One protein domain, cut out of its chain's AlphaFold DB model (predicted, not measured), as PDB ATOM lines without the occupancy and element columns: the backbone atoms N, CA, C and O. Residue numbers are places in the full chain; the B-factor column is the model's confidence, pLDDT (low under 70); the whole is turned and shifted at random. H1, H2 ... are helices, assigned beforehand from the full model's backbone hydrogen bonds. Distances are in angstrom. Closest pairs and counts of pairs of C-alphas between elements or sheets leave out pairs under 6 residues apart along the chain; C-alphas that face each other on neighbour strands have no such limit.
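Overview. This is residues 34 to 95 of the 99 residues of an uncharacterized protein of Campylobacter concisus (UniProt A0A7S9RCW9). A long helix, H3, is crossed by H2, while H4 packs on the last residues of H3 and the first residues of H2; short H1 sits at the start of H2. The 62 printed residues hold four named helices, in the order H1 to H4, and no named strand: all helix. It is compact, radius of gyration of the C-alphas 12.1 A, yet elongated, spanning 38 by 23 by 18 A.

Along the chain. H3, residues 60 to 77, is 25.5 A long, from C-alpha 60 at (116.865, 202.144, 98.081). H2 is residues 40 to 52, 18.7 A; H4 is 86 to 94, 12.2 A, ending at (90.923, 201.624, 95.113); H1 is 34 to 38, 6.2 A.

Arrangement. H3 touches H2 with residues 65 to 73 alone, at a steep tilt of 66 degrees, opposite ways; their closest C-alphas, Cys 50 and Cys 66, are 5.7 A apart. H3 touches H4 with residues 73 to 77 alone, closest C-alphas Leu 76 and Trp 87, 4.8 A. H1 and H4 are apart. In H1, H2, H3 and H4 every O i to N i+4 pair is within hydrogen-bond range.

Size, cuts and confidence. The printed part has no cut and no long link; no printed residue is under 70.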
ATOM      1  N   GLU A  34     102.555 199.449 109.654       94.56
ATOM      2  CA  GLU A  34     101.415 200.085 110.323       94.56
ATOM      3  C   GLU A  34     100.869 201.229 109.476       94.56
ATOM      4  O   GLU A  34      99.663 201.313 109.258       94.56
ATOM      5  N   TYR A  35     101.758 202.051 108.915       94.38
ATOM      6  CA  TYR A  35     101.349 203.150 108.057       94.38
ATOM      7  C   TYR A  35     100.592 202.648 106.821       94.38
ATOM      8  O   TYR A  35      99.511 203.149 106.521       94.38
ATOM      9  N   LEU A  36     101.096 201.613 106.138       95.69
ATOM     10  CA  LEU A  36     100.407 201.025 104.981       95.69
ATOM     11  C   LEU A  36      99.133 200.251 105.359       95.69
ATOM     12  O   LEU A  36      98.224 200.134 104.541       95.69
ATOM     13  N   ARG A  37      99.037 199.716 106.584       92.94
ATOM     14  CA  ARG A  37      97.796 199.114 107.104       92.94
ATOM     15  C   ARG A  37      96.705 200.169 107.257       92.94
ATOM     16  O   ARG A  37      95.566 199.884 106.903       92.94
ATOM     17  N   ASP A  38      97.064 201.333 107.785       95.50
ATOM     18  CA  ASP A  38      96.112 202.397 108.104       95.50
ATOM     19  C   ASP A  38      95.796 203.271 106.870       95.50
ATOM     20  O   ASP A  38      94.777 203.954 106.838       95.50
ATOM     21  N   ASN A  39      96.617 203.186 105.815       95.50
ATOM     22  CA  ASN A  39      96.444 203.895 104.543       95.50
ATOM     23  C   ASN A  39      96.225 202.908 103.379       95.50
ATOM     24  O   ASN A  39      97.083 202.730 102.513       95.50
ATOM     25  N   GLU A  40      95.059 202.258 103.349       95.56
ATOM     26  CA  GLU A  40      94.766 201.169 102.401       95.56
ATOM     27  C   GLU A  40      94.793 201.597 100.920       95.56
ATOM     28  O   GLU A  40      95.223 200.813 100.075       95.56
ATOM     29  N   GLN A  41      94.384 202.829 100.591       95.19
ATOM     30  CA  GLN A  41      94.479 203.348  99.219       95.19
ATOM     31  C   GLN A  41      95.942 203.481  98.777       95.19
ATOM     32  O   GLN A  41      96.310 202.979  97.717       95.19
ATOM     33  N   LEU A  42      96.786 204.082  99.623       94.88
ATOM     34  CA  LEU A  42      98.220 204.219  99.363       94.88
ATOM     35  C   LEU A  42      98.878 202.852  99.153       94.88
ATOM     36  O   LEU A  42      99.704 202.704  98.260       94.88
ATOM     37  N   LEU A  43      98.503 201.847  99.948       97.00
ATOM     38  CA  LEU A  43      98.991 200.482  99.762       97.00
ATOM     39  C   LEU A  43      98.655 199.947  98.360       97.00
ATOM     40  O   LEU A  43      99.523 199.358  97.717       97.00
ATOM     41  N   VAL A  44      97.420 200.136  97.884       96.50
ATOM     42  CA  VAL A  44      97.007 199.671  96.550       96.50
ATOM     43  C   VAL A  44      97.785 200.391  95.450       96.50
ATOM     44  O   VAL A  44      98.360 199.731  94.584       96.50
ATOM     45  N   GLU A  45      97.863 201.719  95.516       94.56
ATOM     46  CA  GLU A  45      98.587 202.533  94.532       94.56
ATOM     47  C   GLU A  45     100.086 202.207  94.504       94.56
ATOM     48  O   GLU A  45     100.667 202.057  93.428       94.56
ATOM     49  N   LEU A  46     100.709 202.028  95.674       95.31
ATOM     50  CA  LEU A  46     102.121 201.671  95.795       95.31
ATOM     51  C   LEU A  46     102.402 200.297  95.183       95.31
ATOM     52  O   LEU A  46     103.338 200.167  94.402       95.31
ATOM     53  N   VAL A  47     101.581 199.281  95.471       96.12
ATOM     54  CA  VAL A  47     101.735 197.955  94.845       96.12
ATOM     55  C   VAL A  47     101.613 198.053  93.325       96.12
ATOM     56  O   VAL A  47     102.444 197.486  92.618       96.12
ATOM     57  N   GLN A  48     100.618 198.777  92.809       94.19
ATOM     58  CA  GLN A  48     100.440 198.948  91.364       94.19
ATOM     59  C   GLN A  48     101.639 199.664  90.732       94.19
ATOM     60  O   GLN A  48     102.142 199.236  89.693       94.19
ATOM     61  N   TRP A  49     102.147 200.711  91.383       93.75
ATOM     62  CA  TRP A  49     103.346 201.412  90.942       93.75
ATOM     63  C   TRP A  49     104.577 200.496  90.945       93.75
ATOM     64  O   TRP A  49     105.319 200.478  89.964       93.75
ATOM     65  N   CYS A  50     104.765 199.678  91.983       94.06
ATOM     66  CA  CYS A  50     105.857 198.706  92.057       94.06
ATOM     67  C   CYS A  50     105.754 197.624  90.972       94.06
ATOM     68  O   CYS A  50     106.775 197.199  90.434       94.06
ATOM     69  N   GLU A  51     104.546 197.180  90.613       92.75
ATOM     70  CA  GLU A  51     104.336 196.203  89.536       92.75
ATOM     71  C   GLU A  51     104.667 196.785  88.156       92.75
ATOM     72  O   GLU A  51     105.267 196.097  87.325       92.75
ATOM     73  N   LEU A  52     104.322 198.058  87.928       90.81
ATOM     74  CA  LEU A  52     104.662 198.794  86.706       90.81
ATOM     75  C   LEU A  52     106.166 199.084  86.604       90.81
ATOM     76  O   LEU A  52     106.719 199.054  85.506       90.81
ATOM     77  N   ASN A  53     106.837 199.300  87.738       89.56
ATOM     78  CA  ASN A  53     108.251 199.680  87.808       89.56
ATOM     79  C   ASN A  53     109.186 198.534  88.229       89.56
ATOM     80  O   ASN A  53     110.346 198.775  88.551       89.56
ATOM     81  N   LYS A  54     108.736 197.274  88.189       85.62
ATOM     82  CA  LYS A  54     109.528 196.106  88.634       85.62
ATOM     83  C   LYS A  54     110.872 195.911  87.914       85.62
ATOM     84  O   LYS A  54     111.727 195.196  88.416       85.62
ATOM     85  N   ASN A  55     111.030 196.519  86.736       87.88
ATOM     86  CA  ASN A  55     112.247 196.477  85.921       87.88
ATOM     87  C   ASN A  55     112.972 197.839  85.864       87.88
ATOM     88  O   ASN A  55     113.909 197.993  85.084       87.88
ATOM     89  N   ALA A  56     112.509 198.842  86.615       88.31
ATOM     90  CA  ALA A  56     113.130 200.161  86.669       88.31
ATOM     91  C   ALA A  56     114.305 200.178  87.661       88.31
ATOM     92  O   ALA A  56     114.381 199.355  88.574       88.31
ATOM     93  N   ASN A  57     115.210 201.148  87.506       89.19
ATOM     94  CA  ASN A  57     116.274 201.388  88.479       89.19
ATOM     95  C   ASN A  57     115.724 202.204  89.660       89.19
ATOM     96  O   ASN A  57     115.720 203.435  89.624       89.19
ATOM     97  N   LEU A  58     115.199 201.506  90.665       88.75
ATOM     98  CA  LEU A  58     114.615 202.104  91.864       88.75
ATOM     99  C   LEU A  58     115.699 202.507  92.867       88.75
ATOM    100  O   LEU A  58     116.684 201.794  93.054       88.75
ATOM    101  N   ASN A  59     115.491 203.617  93.575       90.00
ATOM    102  CA  ASN A  59     116.345 203.955  94.711       90.00
ATOM    103  C   ASN A  59     116.063 203.033  95.918       90.00
ATOM    104  O   ASN A  59     115.039 202.347  95.983       90.00
ATOM    105  N   THR A  60     116.962 203.029  96.906       94.06
ATOM    106  CA  THR A  60     116.865 202.144  98.081       94.06
ATOM    107  C   THR A  60     115.543 202.290  98.840       94.06
ATOM    108  O   THR A  60     114.963 201.285  99.249       94.06
ATOM    109  N   THR A  61     115.036 203.513  99.005       94.12
ATOM    110  CA  THR A  61     113.770 203.773  99.707       94.12
ATOM    111  C   THR A  61     112.580 203.213  98.931       94.12
ATOM    112  O   THR A  61     111.726 202.546  99.511       94.12
ATOM    113  N   GLN A  62     112.550 203.394  97.610       94.50
ATOM    114  CA  GLN A  62     111.521 202.822  96.738       94.50
ATOM    115  C   GLN A  62     111.532 201.292  96.788       94.50
ATOM    116  O   GLN A  62     110.474 200.680  96.925       94.50
ATOM    117  N   MET A  63     112.714 200.667  96.745       94.75
ATOM    118  CA  MET A  63     112.846 199.211  96.873       94.75
ATOM    119  C   MET A  63     112.278 198.706  98.204       94.75
ATOM    120  O   MET A  63     111.498 197.753  98.213       94.75
ATOM    121  N   LYS A  64     112.624 199.362  99.319       96.06
ATOM    122  CA  LYS A  64     112.094 199.019 100.648       96.06
ATOM    123  C   LYS A  64     110.578 199.178 100.710       96.06
ATOM    124  O   LYS A  64     109.892 198.263 101.152       96.06
ATOM    125  N   ASN A  65     110.053 200.289 100.199       96.69
ATOM    126  CA  ASN A  65     108.618 200.547 100.164       96.69
ATOM    127  C   ASN A  65     107.867 199.505  99.325       96.69
ATOM    128  O   ASN A  65     106.831 199.004  99.763       96.69
ATOM    129  N   CYS A  66     108.415 199.110  98.172       96.25
ATOM    130  CA  CYS A  66     107.867 198.015  97.376       96.25
ATOM    131  C   CYS A  66     107.886 196.687  98.134       96.25
ATOM    132  O   CYS A  66     106.884 195.974  98.124       96.25
ATOM    133  N   GLN A  67     108.978 196.369  98.832       97.19
ATOM    134  CA  GLN A  67     109.063 195.154  99.640       97.19
ATOM    135  C   GLN A  67     107.993 195.137 100.741       97.19
ATOM    136  O   GLN A  67     107.216 194.186 100.827       97.19
ATOM    137  N   THR A  68     107.877 196.210 101.528       97.38
ATOM    138  CA  THR A  68     106.870 196.317 102.595       97.38
ATOM    139  C   THR A  68     105.447 196.211 102.043       97.38
ATOM    140  O   THR A  68     104.596 195.528 102.622       97.38
ATOM    141  N   ALA A  69     105.179 196.841 100.897       97.44
ATOM    142  CA  ALA A  69     103.887 196.762 100.229       97.44
ATOM    143  C   ALA A  69     103.572 195.337  99.746       97.44
ATOM    144  O   ALA A  69     102.456 194.852  99.952       97.44
ATOM    145  N   TYR A  70     104.547 194.627  99.164       97.69
ATOM    146  CA  TYR A  70     104.375 193.241  98.727       97.69
ATOM    147  C   TYR A  70     104.181 192.269  99.889       97.69
ATOM    148  O   TYR A  70     103.301 191.406  99.816       97.69
ATOM    149  N   ASP A  71     104.911 192.437 100.988       96.81
ATOM    150  CA  ASP A  71     104.720 191.625 102.193       96.81
ATOM    151  C   ASP A  71     103.302 191.803 102.747       96.81
ATOM    152  O   ASP A  71     102.630 190.838 103.134       96.81
ATOM    153  N   ARG A  72     102.792 193.040 102.727       95.56
ATOM    154  CA  ARG A  72     101.418 193.333 103.130       95.56
ATOM    155  C   ARG A  72     100.403 192.732 102.163       95.56
ATOM    156  O   ARG A  72      99.472 192.069 102.624       95.56
ATOM    157  N   LYS A  73     100.589 192.915 100.851       96.62
ATOM    158  CA  LYS A  73      99.761 192.310  99.795       96.62
ATOM    159  C   LYS A  73      99.664 190.799  99.978       96.62
ATOM    160  O   LYS A  73      98.559 190.262  99.959       96.62
ATOM    161  N   SER A  74     100.792 190.124 100.200       95.75
ATOM    162  CA  SER A  74     100.858 188.671 100.391       95.75
ATOM    163  C   SER A  74      99.958 188.218 101.542       95.75
ATOM    164  O   SER A  74      99.094 187.362 101.354       95.75
ATOM    165  N   ARG A  75     100.042 188.887 102.702       93.94
ATOM    166  CA  ARG A  75      99.156 188.618 103.852       93.94
ATOM    167  C   ARG A  75      97.680 188.855 103.532       93.94
ATOM    168  O   ARG A  75      96.829 188.116 104.006       93.94
ATOM    169  N   LEU A  76      97.369 189.890 102.754       95.12
ATOM    170  CA  LEU A  76      95.993 190.240 102.385       95.12
ATOM    171  C   LEU A  76      95.414 189.348 101.281       95.12
ATOM    172  O   LEU A  76      94.196 189.303 101.132       95.12
ATOM    173  N   THR A  77      96.271 188.661 100.524       95.62
ATOM    174  CA  THR A  77      95.892 187.733  99.448       95.62
ATOM    175  C   THR A  77      95.527 186.351  99.991       95.62
ATOM    176  O   THR A  77      94.823 185.602  99.318       95.62
ATOM    177  N   GLN A  78      95.964 186.005 101.208       91.31
ATOM    178  CA  GLN A  78      95.584 184.745 101.852       91.31
ATOM    179  C   GLN A  78      94.054 184.636 101.954       91.31
ATOM    180  O   GLN A  78      93.383 185.556 102.430       91.31
ATOM    181  N   LYS A  79      93.508 183.510 101.481       88.62
ATOM    182  CA  LYS A  79      92.068 183.220 101.459       88.62
ATOM    183  C   LYS A  79      91.715 182.168 102.502       88.62
ATOM    184  O   LYS A  79      92.461 181.212 102.697       88.62
ATOM    185  N   TRP A  80      90.534 182.318 103.091       76.81
ATOM    186  CA  TRP A  80      89.880 181.289 103.894       76.81
ATOM    187  C   TRP A  80      88.557 180.947 103.204       76.81
ATOM    188  O   TRP A  80      87.575 181.671 103.341       76.81
ATOM    189  N   GLY A  81      88.557 179.884 102.396       85.69
ATOM    190  CA  GLY A  81      87.405 179.487 101.580       85.69
ATOM    191  C   GLY A  81      87.348 180.160 100.203       85.69
ATOM    192  O   GLY A  81      88.369 180.593  99.668       85.69
ATOM    193  N   ASN A  82      86.146 180.215  99.623       89.75
ATOM    194  CA  ASN A  82      85.915 180.665  98.242       89.75
ATOM    195  C   ASN A  82      85.668 182.178  98.105       89.75
ATOM    196  O   ASN A  82      85.476 182.669  96.995       89.75
ATOM    197  N   GLU A  83      85.676 182.916  99.214       90.44
ATOM    198  CA  GLU A  83      85.453 184.359  99.212       90.44
ATOM    199  C   GLU A  83      86.649 185.130  98.626       90.44
ATOM    200  O   GLU A  83      87.803 184.692  98.754       90.44
ATOM    201  N   PRO A  84      86.418 186.318  98.030       92.38
ATOM    202  CA  PRO A  84      87.496 187.225  97.669       92.38
ATOM    203  C   PRO A  84      88.362 187.554  98.888       92.38
ATOM    204  O   PRO A  84      87.869 187.888  99.972       92.38
ATOM    205  N   SER A  85      89.672 187.488  98.686       95.44
ATOM    206  CA  SER A  85      90.685 187.904  99.646       95.44
ATOM    207  C   SER A  85      90.508 189.376 100.016       95.44
ATOM    208  O   SER A  85      89.924 190.171  99.269       95.44
ATOM    209  N   LYS A  86      91.063 189.781 101.164       95.38
ATOM    210  CA  LYS A  86      91.049 191.199 101.540       95.38
ATOM    211  C   LYS A  86      91.766 192.048 100.481       95.38
ATOM    212  O   LYS A  86      91.319 193.154 100.207       95.38
ATOM    213  N   TRP A  87      92.821 191.527  99.854       95.69
ATOM    214  CA  TRP A  87      93.507 192.210  98.757       95.69
ATOM    215  C   TRP A  87      92.590 192.461  97.553       95.69
ATOM    216  O   TRP A  87      92.514 193.591  97.085       95.69
ATOM    217  N   GLU A  88      91.857 191.446  97.085       94.31
ATOM    218  CA  GLU A  88      90.933 191.591  95.949       94.31
ATOM    219  C   GLU A  88      89.863 192.657  96.225       94.31
ATOM    220  O   GLU A  88      89.612 193.498  95.366       94.31
ATOM    221  N   LYS A  89      89.325 192.707  97.451       95.06
ATOM    222  CA  LYS A  89      88.366 193.748  97.871       95.06
ATOM    223  C   LYS A  89      88.975 195.155  97.861       95.06
ATOM    224  O   LYS A  89      88.308 196.121  97.501       95.06
ATOM    225  N   LEU A  90      90.244 195.294  98.251       95.06
ATOM    226  CA  LEU A  90      90.943 196.584  98.208       95.06
ATOM    227  C   LEU A  90      91.224 197.038  96.776       95.06
ATOM    228  O   LEU A  90      91.060 198.217  96.472       95.06
ATOM    229  N   VAL A  91      91.609 196.115  95.893       94.50
ATOM    230  CA  VAL A  91      91.810 196.410  94.468       94.50
ATOM    231  C   VAL A  91      90.494 196.798  93.800       94.50
ATOM    232  O   VAL A  91      90.483 197.739  93.018       94.50
ATOM    233  N   GLU A  92      89.381 196.145  94.129       93.25
ATOM    234  CA  GLU A  92      88.057 196.539  93.627       93.25
ATOM    235  C   GLU A  92      87.681 197.970  94.049       93.25
ATOM    236  O   GLU A  92      87.120 198.728  93.254       93.25
ATOM    237  N   LYS A  93      88.023 198.352  95.286       94.19
ATOM    238  CA  LYS A  93      87.696 199.664  95.854       94.19
ATOM    239  C   LYS A  93      88.603 200.797  95.363       94.19
ATOM    240  O   LYS A  93      88.103 201.881  95.077       94.19
ATOM    241  N   TYR A  94      89.915 200.572  95.323       92.69
ATOM    242  CA  TYR A  94      90.923 201.624  95.113       92.69
ATOM    243  C   TYR A  94      91.789 201.420  93.872       92.69
ATOM    244  O   TYR A  94      92.490 202.340  93.460       92.69
ATOM    245  N   GLY A  95      91.793 200.220  93.292       87.06
ATOM    246  CA  GLY A  95      92.620 199.930  92.133       87.06
ATOM    247  C   GLY A  95      92.211 200.801  90.953       87.06
ATOM    248  O   GLY A  95      91.023 200.985  90.676       87.06
TER     249      GLY A  95